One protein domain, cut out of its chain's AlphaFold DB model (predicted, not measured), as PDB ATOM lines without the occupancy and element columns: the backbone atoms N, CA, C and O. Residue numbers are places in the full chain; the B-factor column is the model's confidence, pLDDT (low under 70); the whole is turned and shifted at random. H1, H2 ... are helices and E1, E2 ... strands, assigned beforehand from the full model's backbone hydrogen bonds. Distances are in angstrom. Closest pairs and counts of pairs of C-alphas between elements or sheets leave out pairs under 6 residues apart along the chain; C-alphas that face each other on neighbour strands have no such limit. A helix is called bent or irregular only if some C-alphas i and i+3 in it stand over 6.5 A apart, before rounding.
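Overview. This is residues 141 to 230 and 480 to 494 of the 971 residues of the protein "Uncharacterized protein AlNc14C2G360" of Albugo laibachii Nc14 (UniProt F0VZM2). Two pairs of antiparallel helices, H1 with H4 and H2 with H3, meet at one end as a V, and the short helix H6 fills its open mouth. Beside H6 and the first residues of H1 lies a tiny sheet of E1 and E2, while H5 leads away from the end of H4 and its residues 224 to 230 stick out. The printed part has 105 residues, with six named helices and two named strands in the order E1, H1, H2, H3, H4, H5, H6, E2; the sheet, order E1, E2, is parallel. The class is mostly helix, and the whole is compact, with a radius of gyration of the C-alphas of 13.6 A and spans of 34 by 27 by 24 A.

Along the chain. E1 is residues 141 to 144, 10.5 A long, from C-alpha 141 at (81.673, 78.175, 79.460); E2 is residues 489 to 492, 9.8 A, ending with C-alpha 492 at (82.446, 83.476, 70.515). H6 is residues 480 to 487, 10.2 A. H1, the longest helix, is residues 145 to 162, 25.8 A, ending with C-alpha 162 at (103.993, 95.943, 87.989). H2 is residues 165 to 179, 20.6 A; H3 is residues 186 to 200, 21.5 A; H4 is residues 202 to 216, 21.2 A; H5 is residues 219 to 230, 16.7 A. H4 is irregular: C-alphas 203 and 206 are 8.5 A apart.

Arrangement. E1 and E2 are parallel neighbours at 31 degrees, with N 490 and O 141 at 2.8 A and N 143 and O 490 at 2.9 A, within hydrogen-bond range. The closest C-alphas of H6 and E2 are those of Met 484 and Trp 490, 5.9 A. H6 touches H4, the hub, about perpendicular at 86 degrees, closest at C-alphas 216 and 487, 3.9 A. H6 touches H2 at a steep tilt of 62 degrees, closest at C-alphas 179 and 482, 4.6 A. H1 touches H4 at a shallow tilt of 3 degrees, opposite ways, closest at C-alphas 155 and 211, 6.6 A. H2 and H3 form a helical hairpin with a shallow tilt of 6 degrees, closest at C-alphas 171 and 199, 6.6 A. H3 and H4 form another at a steep tilt of 41 degrees, closest at C-alphas 200 and 208, 6.5 A. H5 touches H4 with residues 219 to 222 alone, closest at C-alphas 213 and 219, 4.8 A. H1 and H3 are apart, as are H2 and H4. Every O i to N i+4 pair is within hydrogen-bond range in H1, H2, H3, H5 and H6; in H4, 9 of 11 are.

Size, cuts and confidence. The C-alphas of Pro 182 and Ile 230, the two farthest apart, are 41.6 A from each other. Residues 231 to 479 are not printed, and C-alphas 230 and 480 are 29.1 A apart across this cut. Of the links printed whole, none is long. The mean pLDDT of the printed part is 80.9; residues 161 to 162 and 221 to 230 are under 70.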
ATOM      1  N   ARG A 141      81.913  76.767  79.134       73.75
ATOM      2  CA  ARG A 141      81.673  78.175  79.460       73.75
ATOM      3  C   ARG A 141      81.926  79.023  78.220       73.75
ATOM      4  O   ARG A 141      82.991  78.923  77.612       73.75
ATOM      5  N   GLU A 142      80.949  79.845  77.880       79.06
ATOM      6  CA  GLU A 142      80.979  80.710  76.711       79.06
ATOM      7  C   GLU A 142      81.232  82.162  77.127       79.06
ATOM      8  O   GLU A 142      80.694  82.642  78.124       79.06
ATOM      9  N   GLU A 143      82.061  82.867  76.365       84.00
ATOM     10  CA  GLU A 143      82.381  84.277  76.585       84.00
ATOM     11  C   GLU A 143      82.356  85.030  75.253       84.00
ATOM     12  O   GLU A 143      82.751  84.496  74.217       84.00
ATOM     13  N   ASN A 144      81.909  86.285  75.251       85.75
ATOM     14  CA  ASN A 144      81.964  87.118  74.053       85.75
ATOM     15  C   ASN A 144      83.402  87.616  73.808       85.75
ATOM     16  O   ASN A 144      84.137  87.936  74.747       85.75
ATOM     17  N   ARG A 145      83.812  87.742  72.540       85.44
ATOM     18  CA  ARG A 145      85.112  88.300  72.143       85.44
ATOM     19  C   ARG A 145      85.368  89.678  72.748       85.44
ATOM     20  O   ARG A 145      86.487  89.926  73.188       85.44
ATOM     21  N   ILE A 146      84.373  90.566  72.750       82.38
ATOM     22  CA  ILE A 146      84.531  91.948  73.238       82.38
ATOM     23  C   ILE A 146      84.903  91.943  74.728       82.38
ATOM     24  O   ILE A 146      85.905  92.548  75.121       82.38
ATOM     25  N   ASP A 147      84.170  91.174  75.531       81.88
ATOM     26  CA  ASP A 147      84.394  91.059  76.974       81.88
ATOM     27  C   ASP A 147      85.741  90.401  77.281       81.88
ATOM     28  O   ASP A 147      86.524  90.904  78.095       81.88
ATOM     29  N   ALA A 148      86.068  89.316  76.573       86.38
ATOM     30  CA  ALA A 148      87.335  88.615  76.741       86.38
ATOM     31  C   ALA A 148      88.538  89.509  76.382       86.38
ATOM     32  O   ALA A 148      89.554  89.496  77.085       86.38
ATOM     33  N   VAL A 149      88.432  90.314  75.316       84.94
ATOM     34  CA  VAL A 149      89.454  91.303  74.932       84.94
ATOM     35  C   VAL A 149      89.595  92.368  76.017       84.94
ATOM     36  O   VAL A 149      90.718  92.618  76.451       84.94
ATOM     37  N   SER A 150      88.492  92.930  76.515       79.06
ATOM     38  CA  SER A 150      88.504  93.916  77.606       79.06
ATOM     39  C   SER A 150      89.218  93.371  78.853       79.06
ATOM     40  O   SER A 150      90.132  93.998  79.398       79.06
ATOM     41  N   LYS A 151      88.915  92.135  79.262       82.94
ATOM     42  CA  LYS A 151      89.596  91.460  80.381       82.94
ATOM     43  C   LYS A 151      91.080  91.206  80.109       82.94
ATOM     44  O   LYS A 151      91.917  91.435  80.984       82.94
ATOM     45  N   ALA A 152      91.442  90.781  78.899       87.12
ATOM     46  CA  ALA A 152      92.840  90.588  78.515       87.12
ATOM     47  C   ALA A 152      93.632  91.908  78.522       87.12
ATOM     48  O   ALA A 152      94.803  91.935  78.910       87.12
ATOM     49  N   GLU A 153      93.000  93.013  78.130       78.25
ATOM     50  CA  GLU A 153      93.578  94.355  78.186       78.25
ATOM     51  C   GLU A 153      93.793  94.824  79.619       78.25
ATOM     52  O   GLU A 153      94.855  95.379  79.924       78.25
ATOM     53  N   LYS A 154      92.850  94.515  80.518       75.12
ATOM     54  CA  LYS A 154      93.029  94.732  81.952       75.12
ATOM     55  C   LYS A 154      94.267  93.972  82.460       75.12
ATOM     56  O   LYS A 154      95.193  94.566  83.011       75.12
ATOM     57  N   ILE A 155      94.381  92.676  82.175       83.56
ATOM     58  CA  ILE A 155      95.579  91.903  82.544       83.56
ATOM     59  C   ILE A 155      96.855  92.528  81.968       83.56
ATOM     60  O   ILE A 155      97.838  92.711  82.683       83.56
ATOM     61  N   LEU A 156      96.864  92.912  80.691       80.75
ATOM     62  CA  LEU A 156      98.038  93.525  80.077       80.75
ATOM     63  C   LEU A 156      98.430  94.848  80.749       80.75
ATOM     64  O   LEU A 156      99.621  95.099  80.948       80.75
ATOM     65  N   SER A 157      97.463  95.693  81.096       71.44
ATOM     66  CA  SER A 157      97.723  96.962  81.776       71.44
ATOM     67  C   SER A 157      98.275  96.738  83.193       71.44
ATOM     68  O   SER A 157      99.291  97.336  83.551       71.44
ATOM     69  N   MET A 158      97.741  95.770  83.941       76.38
ATOM     70  CA  MET A 158      98.304  95.340  85.227       76.38
ATOM     71  C   MET A 158      99.761  94.866  85.080       76.38
ATOM     72  O   MET A 158     100.646  95.351  85.787       76.38
ATOM     73  N   LEU A 159     100.058  94.013  84.090       76.94
ATOM     74  CA  LEU A 159     101.431  93.558  83.838       76.94
ATOM     75  C   LEU A 159     102.371  94.726  83.507       76.94
ATOM     76  O   LEU A 159     103.518  94.731  83.948       76.94
ATOM     77  N   ARG A 160     101.904  95.717  82.738       73.19
ATOM     78  CA  ARG A 160     102.667  96.933  82.400       73.19
ATOM     79  C   ARG A 160     102.936  97.825  83.612       73.19
ATOM     80  O   ARG A 160     103.947  98.523  83.620       73.19
ATOM     81  N   ASN A 161     102.067  97.789  84.617       66.94
ATOM     82  CA  ASN A 161     102.219  98.569  85.841       66.94
ATOM     83  C   ASN A 161     103.231  97.949  86.803       66.94
ATOM     84  O   ASN A 161     104.068  98.667  87.350       66.94
ATOM     85  N   SER A 162     103.177  96.630  86.983       68.62
ATOM     86  CA  SER A 162     103.993  95.943  87.989       68.62
ATOM     87  C   SER A 162     105.334  95.438  87.461       68.62
ATOM     88  O   SER A 162     106.294  95.325  88.224       68.62
ATOM     89  N   LEU A 163     105.434  95.127  86.165       73.00
ATOM     90  CA  LEU A 163     106.583  94.419  85.599       73.00
ATOM     91  C   LEU A 163     107.332  95.240  84.550       73.00
ATOM     92  O   LEU A 163     106.791  96.074  83.827       73.00
ATOM     93  N   THR A 164     108.621  94.937  84.398       73.00
ATOM     94  CA  THR A 164     109.421  95.470  83.290       73.00
ATOM     95  C   THR A 164     109.038  94.817  81.965       73.00
ATOM     96  O   THR A 164     108.672  93.643  81.910       73.00
ATOM     97  N   GLU A 165     109.237  95.524  80.853       71.69
ATOM     98  CA  GLU A 165     108.938  94.996  79.512       71.69
ATOM     99  C   GLU A 165     109.622  93.657  79.205       71.69
ATOM    100  O   GLU A 165     109.064  92.812  78.504       71.69
ATOM    101  N   HIS A 166     110.829  93.443  79.737       76.12
ATOM    102  CA  HIS A 166     111.558  92.183  79.576       76.12
ATOM    103  C   HIS A 166     110.880  91.022  80.310       76.12
ATOM    104  O   HIS A 166     110.839  89.904  79.794       76.12
ATOM    105  N   GLN A 167     110.325  91.274  81.499       81.62
ATOM    106  CA  GLN A 167     109.539  90.288  82.244       81.62
ATOM    107  C   GLN A 167     108.223  89.988  81.521       81.62
ATOM    108  O   GLN A 167     107.916  88.819  81.301       81.62
ATOM    109  N   ILE A 168     107.516  91.020  81.047       82.19
ATOM    110  CA  ILE A 168     106.280  90.860  80.265       82.19
ATOM    111  C   ILE A 168     106.552  90.028  79.007       82.19
ATOM    112  O   ILE A 168     105.860  89.047  78.754       82.19
ATOM    113  N   GLY A 169     107.612  90.340  78.253       80.88
ATOM    114  CA  GLY A 169     107.994  89.570  77.067       80.88
ATOM    115  C   GLY A 169     108.270  88.093  77.374       80.88
ATOM    116  O   GLY A 169     107.843  87.215  76.626       80.88
ATOM    117  N   LYS A 170     108.924  87.797  78.506       85.56
ATOM    118  CA  LYS A 170     109.156  86.422  78.979       85.56
ATOM    119  C   LYS A 170     107.869  85.702  79.380       85.56
ATOM    120  O   LYS A 170     107.815  84.484  79.203       85.56
ATOM    121  N   ILE A 171     106.900  86.407  79.958       89.88
ATOM    122  CA  ILE A 171     105.587  85.867  80.332       89.88
ATOM    123  C   ILE A 171     104.791  85.553  79.066       89.88
ATOM    124  O   ILE A 171     104.416  84.403  78.860       89.88
ATOM    125  N   VAL A 172     104.650  86.521  78.157       88.44
ATOM    126  CA  VAL A 172     103.918  86.359  76.890       88.44
ATOM    127  C   VAL A 172     104.510  85.243  76.034       88.44
ATOM    128  O   VAL A 172     103.771  84.427  75.496       88.44
ATOM    129  N   GLN A 173     105.839  85.134  75.960       87.19
ATOM    130  CA  GLN A 173     106.497  84.021  75.271       87.19
ATOM    131  C   GLN A 173     106.112  82.659  75.868       87.19
ATOM    132  O   GLN A 173     106.052  81.664  75.149       87.19
ATOM    133  N   ARG A 174     105.888  82.584  77.184       90.62
ATOM    134  CA  ARG A 174     105.475  81.339  77.834       90.62
ATOM    135  C   ARG A 174     103.994  81.039  77.591       90.62
ATOM    136  O   ARG A 174     103.670  79.876  77.369       90.62
ATOM    137  N   LEU A 175     103.144  82.067  77.586       91.69
ATOM    138  CA  LEU A 175     101.728  81.963  77.221       91.69
ATOM    139  C   LEU A 175     101.566  81.452  75.783       91.69
ATOM    140  O   LEU A 175     100.874  80.463  75.567       91.69
ATOM    141  N   SER A 176     102.280  82.042  74.819       87.62
ATOM    142  CA  SER A 176     102.191  81.647  73.404       87.62
ATOM    143  C   SER A 176     102.726  80.239  73.123       87.62
ATOM    144  O   SER A 176     102.192  79.515  72.281       87.62
ATOM    145  N   GLN A 177     103.753  79.811  73.868       88.12
ATOM    146  CA  GLN A 177     104.213  78.424  73.838       88.12
ATOM    147  C   GLN A 177     103.120  77.474  74.306       88.12
ATOM    148  O   GLN A 177     102.869  76.474  73.649       88.12
ATOM    149  N   TYR A 178     102.465  77.764  75.428       88.25
ATOM    150  CA  TYR A 178     101.409  76.895  75.932       88.25
ATOM    151  C   TYR A 178     100.204  76.855  74.986       88.25
ATOM    152  O   TYR A 178      99.701  75.779  74.657       88.25
ATOM    153  N   SER A 179      99.805  78.019  74.473       84.38
ATOM    154  CA  SER A 179      98.623  78.172  73.631       84.38
ATOM    155  C   SER A 179      98.731  77.508  72.258       84.38
ATOM    156  O   SER A 179      97.725  77.312  71.591       84.38
ATOM    157  N   THR A 180      99.928  77.112  71.829       79.56
ATOM    158  CA  THR A 180     100.132  76.415  70.550       79.56
ATOM    159  C   THR A 180     100.683  75.005  70.706       79.56
ATOM    160  O   THR A 180     101.048  74.382  69.709       79.56
ATOM    161  N   LEU A 181     100.743  74.476  71.934       83.19
ATOM    162  CA  LEU A 181     101.162  73.097  72.177       83.19
ATOM    163  C   LEU A 181     100.293  72.123  71.358       83.19
ATOM    164  O   LEU A 181      99.065  72.211  71.428       83.19
ATOM    165  N   PRO A 182     100.894  71.175  70.614       74.56
ATOM    166  CA  PRO A 182     100.133  70.199  69.834       74.56
ATOM    167  C   PRO A 182      99.249  69.280  70.683       74.56
ATOM    168  O   PRO A 182      98.200  68.848  70.221       74.56
ATOM    169  N   ARG A 183      99.686  68.962  71.910       75.62
ATOM    170  CA  ARG A 183      98.966  68.117  72.867       75.62
ATOM    171  C   ARG A 183      99.066  68.718  74.263       75.62
ATOM    172  O   ARG A 183     100.161  69.077  74.702       75.62
ATOM    173  N   LEU A 184      97.931  68.807  74.946       75.44
ATOM    174  CA  LEU A 184      97.831  69.283  76.320       75.44
ATOM    175  C   LEU A 184      97.724  68.075  77.254       75.44
ATOM    176  O   LEU A 184      96.950  67.159  77.019       75.44
ATOM    177  N   THR A 185      98.553  68.051  78.290       79.94
ATOM    178  CA  THR A 185      98.588  67.008  79.320       79.94
ATOM    179  C   THR A 185      98.609  67.662  80.697       79.94
ATOM    180  O   THR A 185      99.093  68.789  80.855       79.94
ATOM    181  N   ASN A 186      98.203  66.935  81.738       78.00
ATOM    182  CA  ASN A 186      98.308  67.431  83.117       78.00
ATOM    183  C   ASN A 186      99.759  67.786  83.489       78.00
ATOM    184  O   ASN A 186     100.017  68.753  84.209       78.00
ATOM    185  N   ARG A 187     100.739  67.063  82.928       82.19
ATOM    186  CA  ARG A 187     102.165  67.380  83.082       82.19
ATOM    187  C   ARG A 187     102.534  68.711  82.425       82.19
ATOM    188  O   ARG A 187     103.237  69.506  83.050       82.19
ATOM    189  N   SER A 188     102.064  68.981  81.204       84.31
ATOM    190  CA  SER A 188     102.335  70.258  80.531       84.31
ATOM    191  C   SER A 188     101.650  71.431  81.231       84.31
ATOM    192  O   SER A 188     102.282  72.476  81.352       84.31
ATOM    193  N   LYS A 189     100.429  71.248  81.766       84.88
ATOM    194  CA  LYS A 189      99.717  72.240  82.598       84.88
ATOM    195  C   LYS A 189     100.529  72.581  83.854       84.88
ATOM    196  O   LYS A 189     100.899  73.736  84.060       84.88
ATOM    197  N   LYS A 190     100.955  71.571  84.627       86.56
ATOM    198  CA  LYS A 190     101.809  71.755  85.821       86.56
ATOM    199  C   LYS A 190     103.151  72.426  85.497       86.56
ATOM    200  O   LYS A 190     103.592  73.322  86.215       86.56
ATOM    201  N   GLN A 191     103.818  72.021  84.412       88.69
ATOM    202  CA  GLN A 191     105.093  72.620  83.993       88.69
ATOM    203  C   GLN A 191     104.924  74.058  83.482       88.69
ATOM    204  O   GLN A 191     105.820  74.892  83.638       88.69
ATOM    205  N   PHE A 192     103.800  74.360  82.837       91.38
ATOM    206  CA  PHE A 192     103.439  75.711  82.435       91.38
ATOM    207  C   PHE A 192     103.281  76.620  83.655       91.38
ATOM    208  O   PHE A 192     104.013  77.606  83.729       91.38
ATOM    209  N   LEU A 193     102.465  76.227  84.639       90.75
ATOM    210  CA  LEU A 193     102.242  76.993  85.871       90.75
ATOM    211  C   LEU A 193     103.529  77.243  86.657       90.75
ATOM    212  O   LEU A 193     103.845  78.391  86.954       90.75
ATOM    213  N   ARG A 194     104.337  76.201  86.900       90.06
ATOM    214  CA  ARG A 194     105.637  76.354  87.584       90.06
ATOM    215  C   ARG A 194     106.554  77.338  86.861       90.06
ATOM    216  O   ARG A 194     107.208  78.164  87.488       90.06
ATOM    217  N   SER A 195     106.607  77.260  85.529       91.56
ATOM    218  CA  SER A 195     107.433  78.173  84.737       91.56
ATOM    219  C   SER A 195     106.894  79.603  84.737       91.56
ATOM    220  O   SER A 195     107.693  80.536  84.681       91.56
ATOM    221  N   LEU A 196     105.573  79.780  84.769       91.50
ATOM    222  CA  LEU A 196     104.932  81.088  84.837       91.50
ATOM    223  C   LEU A 196     105.206  81.734  86.202       91.50
ATOM    224  O   LEU A 196     105.774  82.821  86.240       91.50
ATOM    225  N   GLN A 197     104.965  81.010  87.296       91.75
ATOM    226  CA  GLN A 197     105.258  81.438  88.668       91.75
ATOM    227  C   GLN A 197     106.725  81.865  88.840       91.75
ATOM    228  O   GLN A 197     107.012  82.939  89.363       91.75
ATOM    229  N   GLN A 198     107.674  81.083  88.310       90.19
ATOM    230  CA  GLN A 198     109.102  81.419  88.360       90.19
ATOM    231  C   GLN A 198     109.443  82.734  87.631       90.19
ATOM    232  O   GLN A 198     110.406  83.408  87.992       90.19
ATOM    233  N   ARG A 199     108.692  83.103  86.582       89.00
ATOM    234  CA  ARG A 199     108.932  84.329  85.797       89.00
ATOM    235  C   ARG A 199     108.397  85.584  86.479       89.00
ATOM    236  O   ARG A 199     108.991  86.642  86.270       89.00
ATOM    237  N   PHE A 200     107.328  85.464  87.264       87.94
ATOM    238  CA  PHE A 200     106.852  86.534  88.145       87.94
ATOM    239  C   PHE A 200     107.792  86.703  89.344       87.94
ATOM    240  O   PHE A 200     108.230  87.814  89.633       87.94
ATOM    241  N   GLY A 201     108.192  85.592  89.968       84.62
ATOM    242  CA  GLY A 201     109.021  85.604  91.170       84.62
ATOM    243  C   GLY A 201     108.229  85.989  92.430       84.62
ATOM    244  O   GLY A 201     107.058  86.353  92.347       84.62
ATOM    245  N   PRO A 202     108.860  85.922  93.615       80.62
ATOM    246  CA  PRO A 202     108.164  86.088  94.894       80.62
ATOM    247  C   PRO A 202     107.595  87.501  95.113       80.62
ATOM    248  O   PRO A 202     106.642  87.657  95.864       80.62
ATOM    249  N   GLY A 203     108.146  88.520  94.445       75.75
ATOM    250  CA  GLY A 203     107.707  89.914  94.583       75.75
ATOM    251  C   GLY A 203     106.435  90.287  93.810       75.75
ATOM    252  O   GLY A 203     105.947  91.396  93.998       75.75
ATOM    253  N   HIS A 204     105.910  89.402  92.954       82.50
ATOM    254  CA  HIS A 204     104.759  89.683  92.077       82.50
ATOM    255  C   HIS A 204     103.720  88.546  92.082       82.50
ATOM    256  O   HIS A 204     103.172  88.167  91.045       82.50
ATOM    257  N   MET A 205     103.507  87.923  93.246       83.38
ATOM    258  CA  MET A 205     102.604  86.770  93.370       83.38
ATOM    259  C   MET A 205     101.127  87.151  93.216       83.38
ATOM    260  O   MET A 205     100.373  86.377  92.636       83.38
ATOM    261  N   LYS A 206     100.729  88.362  93.629       80.62
ATOM    262  CA  LYS A 206      99.353  88.858  93.448       80.62
ATOM    263  C   LYS A 206      98.994  88.993  91.967       80.62
ATOM    264  O   LYS A 206      97.927  88.574  91.533       80.62
ATOM    265  N   GLU A 207      99.915  89.526  91.167       82.56
ATOM    266  CA  GLU A 207      99.762  89.644  89.718       82.56
ATOM    267  C   GLU A 207      99.728  88.276  89.025       82.56
ATOM    268  O   GLU A 207      99.028  88.097  88.026       82.56
ATOM    269  N   PHE A 208     100.479  87.305  89.553       88.31
ATOM    270  CA  PHE A 208     100.442  85.923  89.087       88.31
ATOM    271  C   PHE A 208      99.091  85.252  89.381       88.31
ATOM    272  O   PHE A 208      98.536  84.618  88.485       88.31
ATOM    273  N   GLU A 209      98.553  85.409  90.593       85.00
ATOM    274  CA  GLU A 209      97.245  84.872  90.999       85.00
ATOM    275  C   GLU A 209      96.107  85.455  90.162       85.00
ATOM    276  O   GLU A 209      95.269  84.714  89.658       85.00
ATOM    277  N   LEU A 210      96.137  86.763  89.915       84.31
ATOM    278  CA  LEU A 210      95.187  87.427  89.032       84.31
ATOM    279  C   LEU A 210      95.259  86.899  87.591       84.31
ATOM    280  O   LEU A 210      94.233  86.615  86.972       84.31
ATOM    281  N   LEU A 211      96.470  86.763  87.030       89.44
ATOM    282  CA  LEU A 211      96.636  86.175  85.700       89.44
ATOM    283  C   LEU A 211      96.099  84.739  85.675       89.44
ATOM    284  O   LEU A 211      95.517  84.335  84.673       89.44
ATOM    285  N   LEU A 212      96.282  83.972  86.751       90.00
ATOM    286  CA  LEU A 212      95.766  82.611  86.858       90.00
ATOM    287  C   LEU A 212      94.233  82.586  86.899       90.00
ATOM    288  O   LEU A 212      93.639  81.846  86.120       90.00
ATOM    289  N   ALA A 213      93.605  83.440  87.710       86.06
ATOM    290  CA  ALA A 213      92.151  83.590  87.754       86.06
ATOM    291  C   ALA A 213      91.585  83.948  86.369       86.06
ATOM    292  O   ALA A 213      90.615  83.342  85.913       86.06
ATOM    293  N   PHE A 214      92.256  84.845  85.638       90.06
ATOM    294  CA  PHE A 214      91.931  85.124  84.242       90.06
ATOM    295  C   PHE A 214      92.142  83.908  83.324       90.06
ATOM    296  O   PHE A 214      91.327  83.646  82.453       90.06
ATOM    297  N   LEU A 215      93.212  83.129  83.453       90.06
ATOM    298  CA  LEU A 215      93.379  81.960  82.581       90.06
ATOM    299  C   LEU A 215      92.332  80.867  82.856       90.06
ATOM    300  O   LEU A 215      92.013  80.114  81.944       90.06
ATOM    301  N   GLU A 216      91.796  80.799  84.074       85.75
ATOM    302  CA  GLU A 216      90.773  79.838  84.512       85.75
ATOM    303  C   GLU A 216      89.330  80.288  84.253       85.75
ATOM    304  O   GLU A 216      88.403  79.507  84.465       85.75
ATOM    305  N   GLY A 217      89.121  81.542  83.843       81.12
ATOM    306  CA  GLY A 217      87.780  82.123  83.746       81.12
ATOM    307  C   GLY A 217      87.095  82.306  85.106       81.12
ATOM    308  O   GLY A 217      85.875  82.198  85.186       81.12
ATOM    309  N   ARG A 218      87.876  82.518  86.176       81.31
ATOM    310  CA  ARG A 218      87.425  82.816  87.554       81.31
ATOM    311  C   ARG A 218      87.782  84.242  87.983       81.31
ATOM    312  O   ARG A 218      87.920  84.535  89.165       81.31
ATOM    313  N   ASP A 219      88.000  85.121  87.010       77.50
ATOM    314  CA  ASP A 219      88.412  86.507  87.220       77.50
ATOM    315  C   ASP A 219      87.405  87.306  88.061       77.50
ATOM    316  O   ASP A 219      87.820  88.044  88.950       77.50
ATOM    317  N   GLU A 220      86.105  87.099  87.852       70.88
ATOM    318  CA  GLU A 220      85.047  87.761  88.631       70.88
ATOM    319  C   GLU A 220      84.963  87.244  90.075       70.88
ATOM    320  O   GLU A 220      84.835  88.031  91.011       70.88
ATOM    321  N   ASP A 221      85.097  85.931  90.278       69.12
ATOM    322  CA  ASP A 221      85.064  85.319  91.615       69.12
ATOM    323  C   ASP A 221      86.261  85.770  92.457       69.12
ATOM    324  O   ASP A 221      86.126  86.104  93.633       69.12
ATOM    325  N   TRP A 222      87.439  85.836  91.834       69.38
ATOM    326  CA  TRP A 222      88.651  86.331  92.475       69.38
ATOM    327  C   TRP A 222      88.538  87.820  92.826       69.38
ATOM    328  O   TRP A 222      88.945  88.231  93.912       69.38
ATOM    329  N   LEU A 223      87.945  88.631  91.940       63.38
ATOM    330  CA  LEU A 223      87.657  90.041  92.215       63.38
ATOM    331  C   LEU A 223      86.713  90.205  93.411       63.38
ATOM    332  O   LEU A 223      87.009  91.007  94.296       63.38
ATOM    333  N   ARG A 224      85.625  89.425  93.472       62.91
ATOM    334  CA  ARG A 224      84.685  89.429  94.607       62.91
ATOM    335  C   ARG A 224      85.374  89.056  95.911       62.91
ATOM    336  O   ARG A 224      85.268  89.801  96.878       62.91
ATOM    337  N   GLN A 225      86.155  87.978  95.901       63.47
ATOM    338  CA  GLN A 225      86.866  87.509  97.084       63.47
ATOM    339  C   GLN A 225      87.796  88.590  97.650       63.47
ATOM    340  O   GLN A 225      87.839  88.792  98.858       63.47
ATOM    341  N   ILE A 226      88.517  89.329  96.805       61.41
ATOM    342  CA  ILE A 226      89.402  90.396  97.288       61.41
ATOM    343  C   ILE A 226      88.622  91.581  97.844       61.41
ATOM    344  O   ILE A 226      89.035  92.119  98.868       61.41
ATOM    345  N   VAL A 227      87.522  91.985  97.209       54.59
ATOM    346  CA  VAL A 227      86.667  93.054  97.748       54.59
ATOM    347  C   VAL A 227      86.149  92.663  99.134       54.59
ATOM    348  O   VAL A 227      86.298  93.440 100.072       54.59
ATOM    349  N   GLU A 228      85.670  91.429  99.293       53.72
ATOM    350  CA  GLU A 228      85.223  90.877 100.581       53.72
ATOM    351  C   GLU A 228      86.349  90.793 101.623       53.72
ATOM    352  O   GLU A 228      86.090  90.865 102.819       53.72
ATOM    353  N   THR A 229      87.611  90.666 101.198       52.66
ATOM    354  CA  THR A 229      88.759  90.638 102.124       52.66
ATOM    355  C   THR A 229      89.281  92.040 102.475       52.66
ATOM    356  O   THR A 229      90.057  92.184 103.418       52.66
ATOM    357  N   ILE A 230      88.933  93.071 101.694       51.09
ATOM    358  CA  ILE A 230      89.396  94.457 101.882       51.09
ATOM    359  C   ILE A 230      88.353  95.306 102.623       51.09
ATOM    360  O   ILE A 230      88.740  96.247 103.318       51.09
ATOM    361  N   LEU A 480      94.215  85.358  75.071       92.06
ATOM    362  CA  LEU A 480      92.931  84.736  74.726       92.06
ATOM    363  C   LEU A 480      93.091  83.260  74.340       92.06
ATOM    364  O   LEU A 480      92.381  82.401  74.854       92.06
ATOM    365  N   GLU A 481      94.080  82.940  73.503       88.94
ATOM    366  CA  GLU A 481      94.391  81.558  73.115       88.94
ATOM    367  C   GLU A 481      94.799  80.690  74.313       88.94
ATOM    368  O   GLU A 481      94.451  79.512  74.394       88.94
ATOM    369  N   CYS A 482      95.544  81.263  75.263       90.25
ATOM    370  CA  CYS A 482      95.899  80.565  76.493       90.25
ATOM    371  C   CYS A 482      94.689  80.397  77.420       90.25
ATOM    372  O   CYS A 482      94.567  79.342  78.032       90.25
ATOM    373  N   ARG A 483      93.807  81.402  77.509       90.12
ATOM    374  CA  ARG A 483      92.584  81.380  78.323       90.12
ATOM    375  C   ARG A 483      91.623  80.296  77.841       90.12
ATOM    376  O   ARG A 483      91.251  79.449  78.644       90.12
ATOM    377  N   MET A 484      91.339  80.231  76.537       87.12
ATOM    378  CA  MET A 484      90.520  79.154  75.962       87.12
ATOM    379  C   MET A 484      91.076  77.776  76.332       87.12
ATOM    380  O   MET A 484      90.358  76.928  76.846       87.12
ATOM    381  N   ARG A 485      92.388  77.573  76.152       85.25
ATOM    382  CA  ARG A 485      93.041  76.276  76.393       85.25
ATOM    383  C   ARG A 485      93.260  75.900  77.854       85.25
ATOM    384  O   ARG A 485      93.468  74.727  78.150       85.25
ATOM    385  N   PHE A 486      93.352  76.876  78.752       85.31
ATOM    386  CA  PHE A 486      93.622  76.631  80.167       85.31
ATOM    387  C   PHE A 486      92.331  76.551  80.983       85.31
ATOM    388  O   PHE A 486      92.203  75.655  81.812       85.31
ATOM    389  N   GLY A 487      91.396  77.468  80.733       78.19
ATOM    390  CA  GLY A 487      90.106  77.554  81.416       78.19
ATOM    391  C   GLY A 487      89.019  76.680  80.799       78.19
ATOM    392  O   GLY A 487      87.905  76.670  81.305       78.19
ATOM    393  N   HIS A 488      89.338  75.956  79.721       78.25
ATOM    394  CA  HIS A 488      88.393  75.121  78.982       78.25
ATOM    395  C   HIS A 488      87.114  75.878  78.576       78.25
ATOM    396  O   HIS A 488      86.006  75.363  78.706       78.25
ATOM    397  N   LEU A 489      87.289  77.115  78.100       84.00
ATOM    398  CA  LEU A 489      86.205  78.026  77.731       84.00
ATOM    399  C   LEU A 489      86.240  78.368  76.243       84.00
ATOM    400  O   LEU A 489      87.308  78.408  75.623       84.00
ATOM    401  N   TRP A 490      85.065  78.622  75.681       83.94
ATOM    402  CA  TRP A 490      84.879  79.016  74.293       83.94
ATOM    403  C   TRP A 490      84.632  80.521  74.203       83.94
ATOM    404  O   TRP A 490      83.775  81.056  74.899       83.94
ATOM    405  N   ILE A 491      85.394  81.209  73.350       85.94
ATOM    406  CA  ILE A 491      85.176  82.632  73.076       85.94
ATOM    407  C   ILE A 491      84.452  82.736  71.735       85.94
ATOM    408  O   ILE A 491      85.010  82.356  70.707       85.94
ATOM    409  N   HIS A 492      83.228  83.258  71.733       80.75
ATOM    410  CA  HIS A 492      82.446  83.476  70.515       80.75
ATOM    411  C   HIS A 492      83.098  84.512  69.606       80.75
ATOM    412  O   HIS A 492      83.838  85.375  70.073       80.75
ATOM    413  N   ASP A 493      82.855  84.412  68.299       78.00
ATOM    414  CA  ASP A 493      83.324  85.355  67.270       78.00
ATOM    415  C   ASP A 493      84.852  85.536  67.173       78.00
ATOM    416  O   ASP A 493      85.361  86.373  66.422       78.00
ATOM    417  N   ILE A 494      85.638  84.749  67.914       80.56
ATOM    418  CA  ILE A 494      87.103  84.833  67.893       80.56
ATOM    419  C   ILE A 494      87.711  84.206  66.632       80.56
ATOM    420  O   ILE A 494      88.801  84.612  66.208       80.56
TER     421      ILE A 494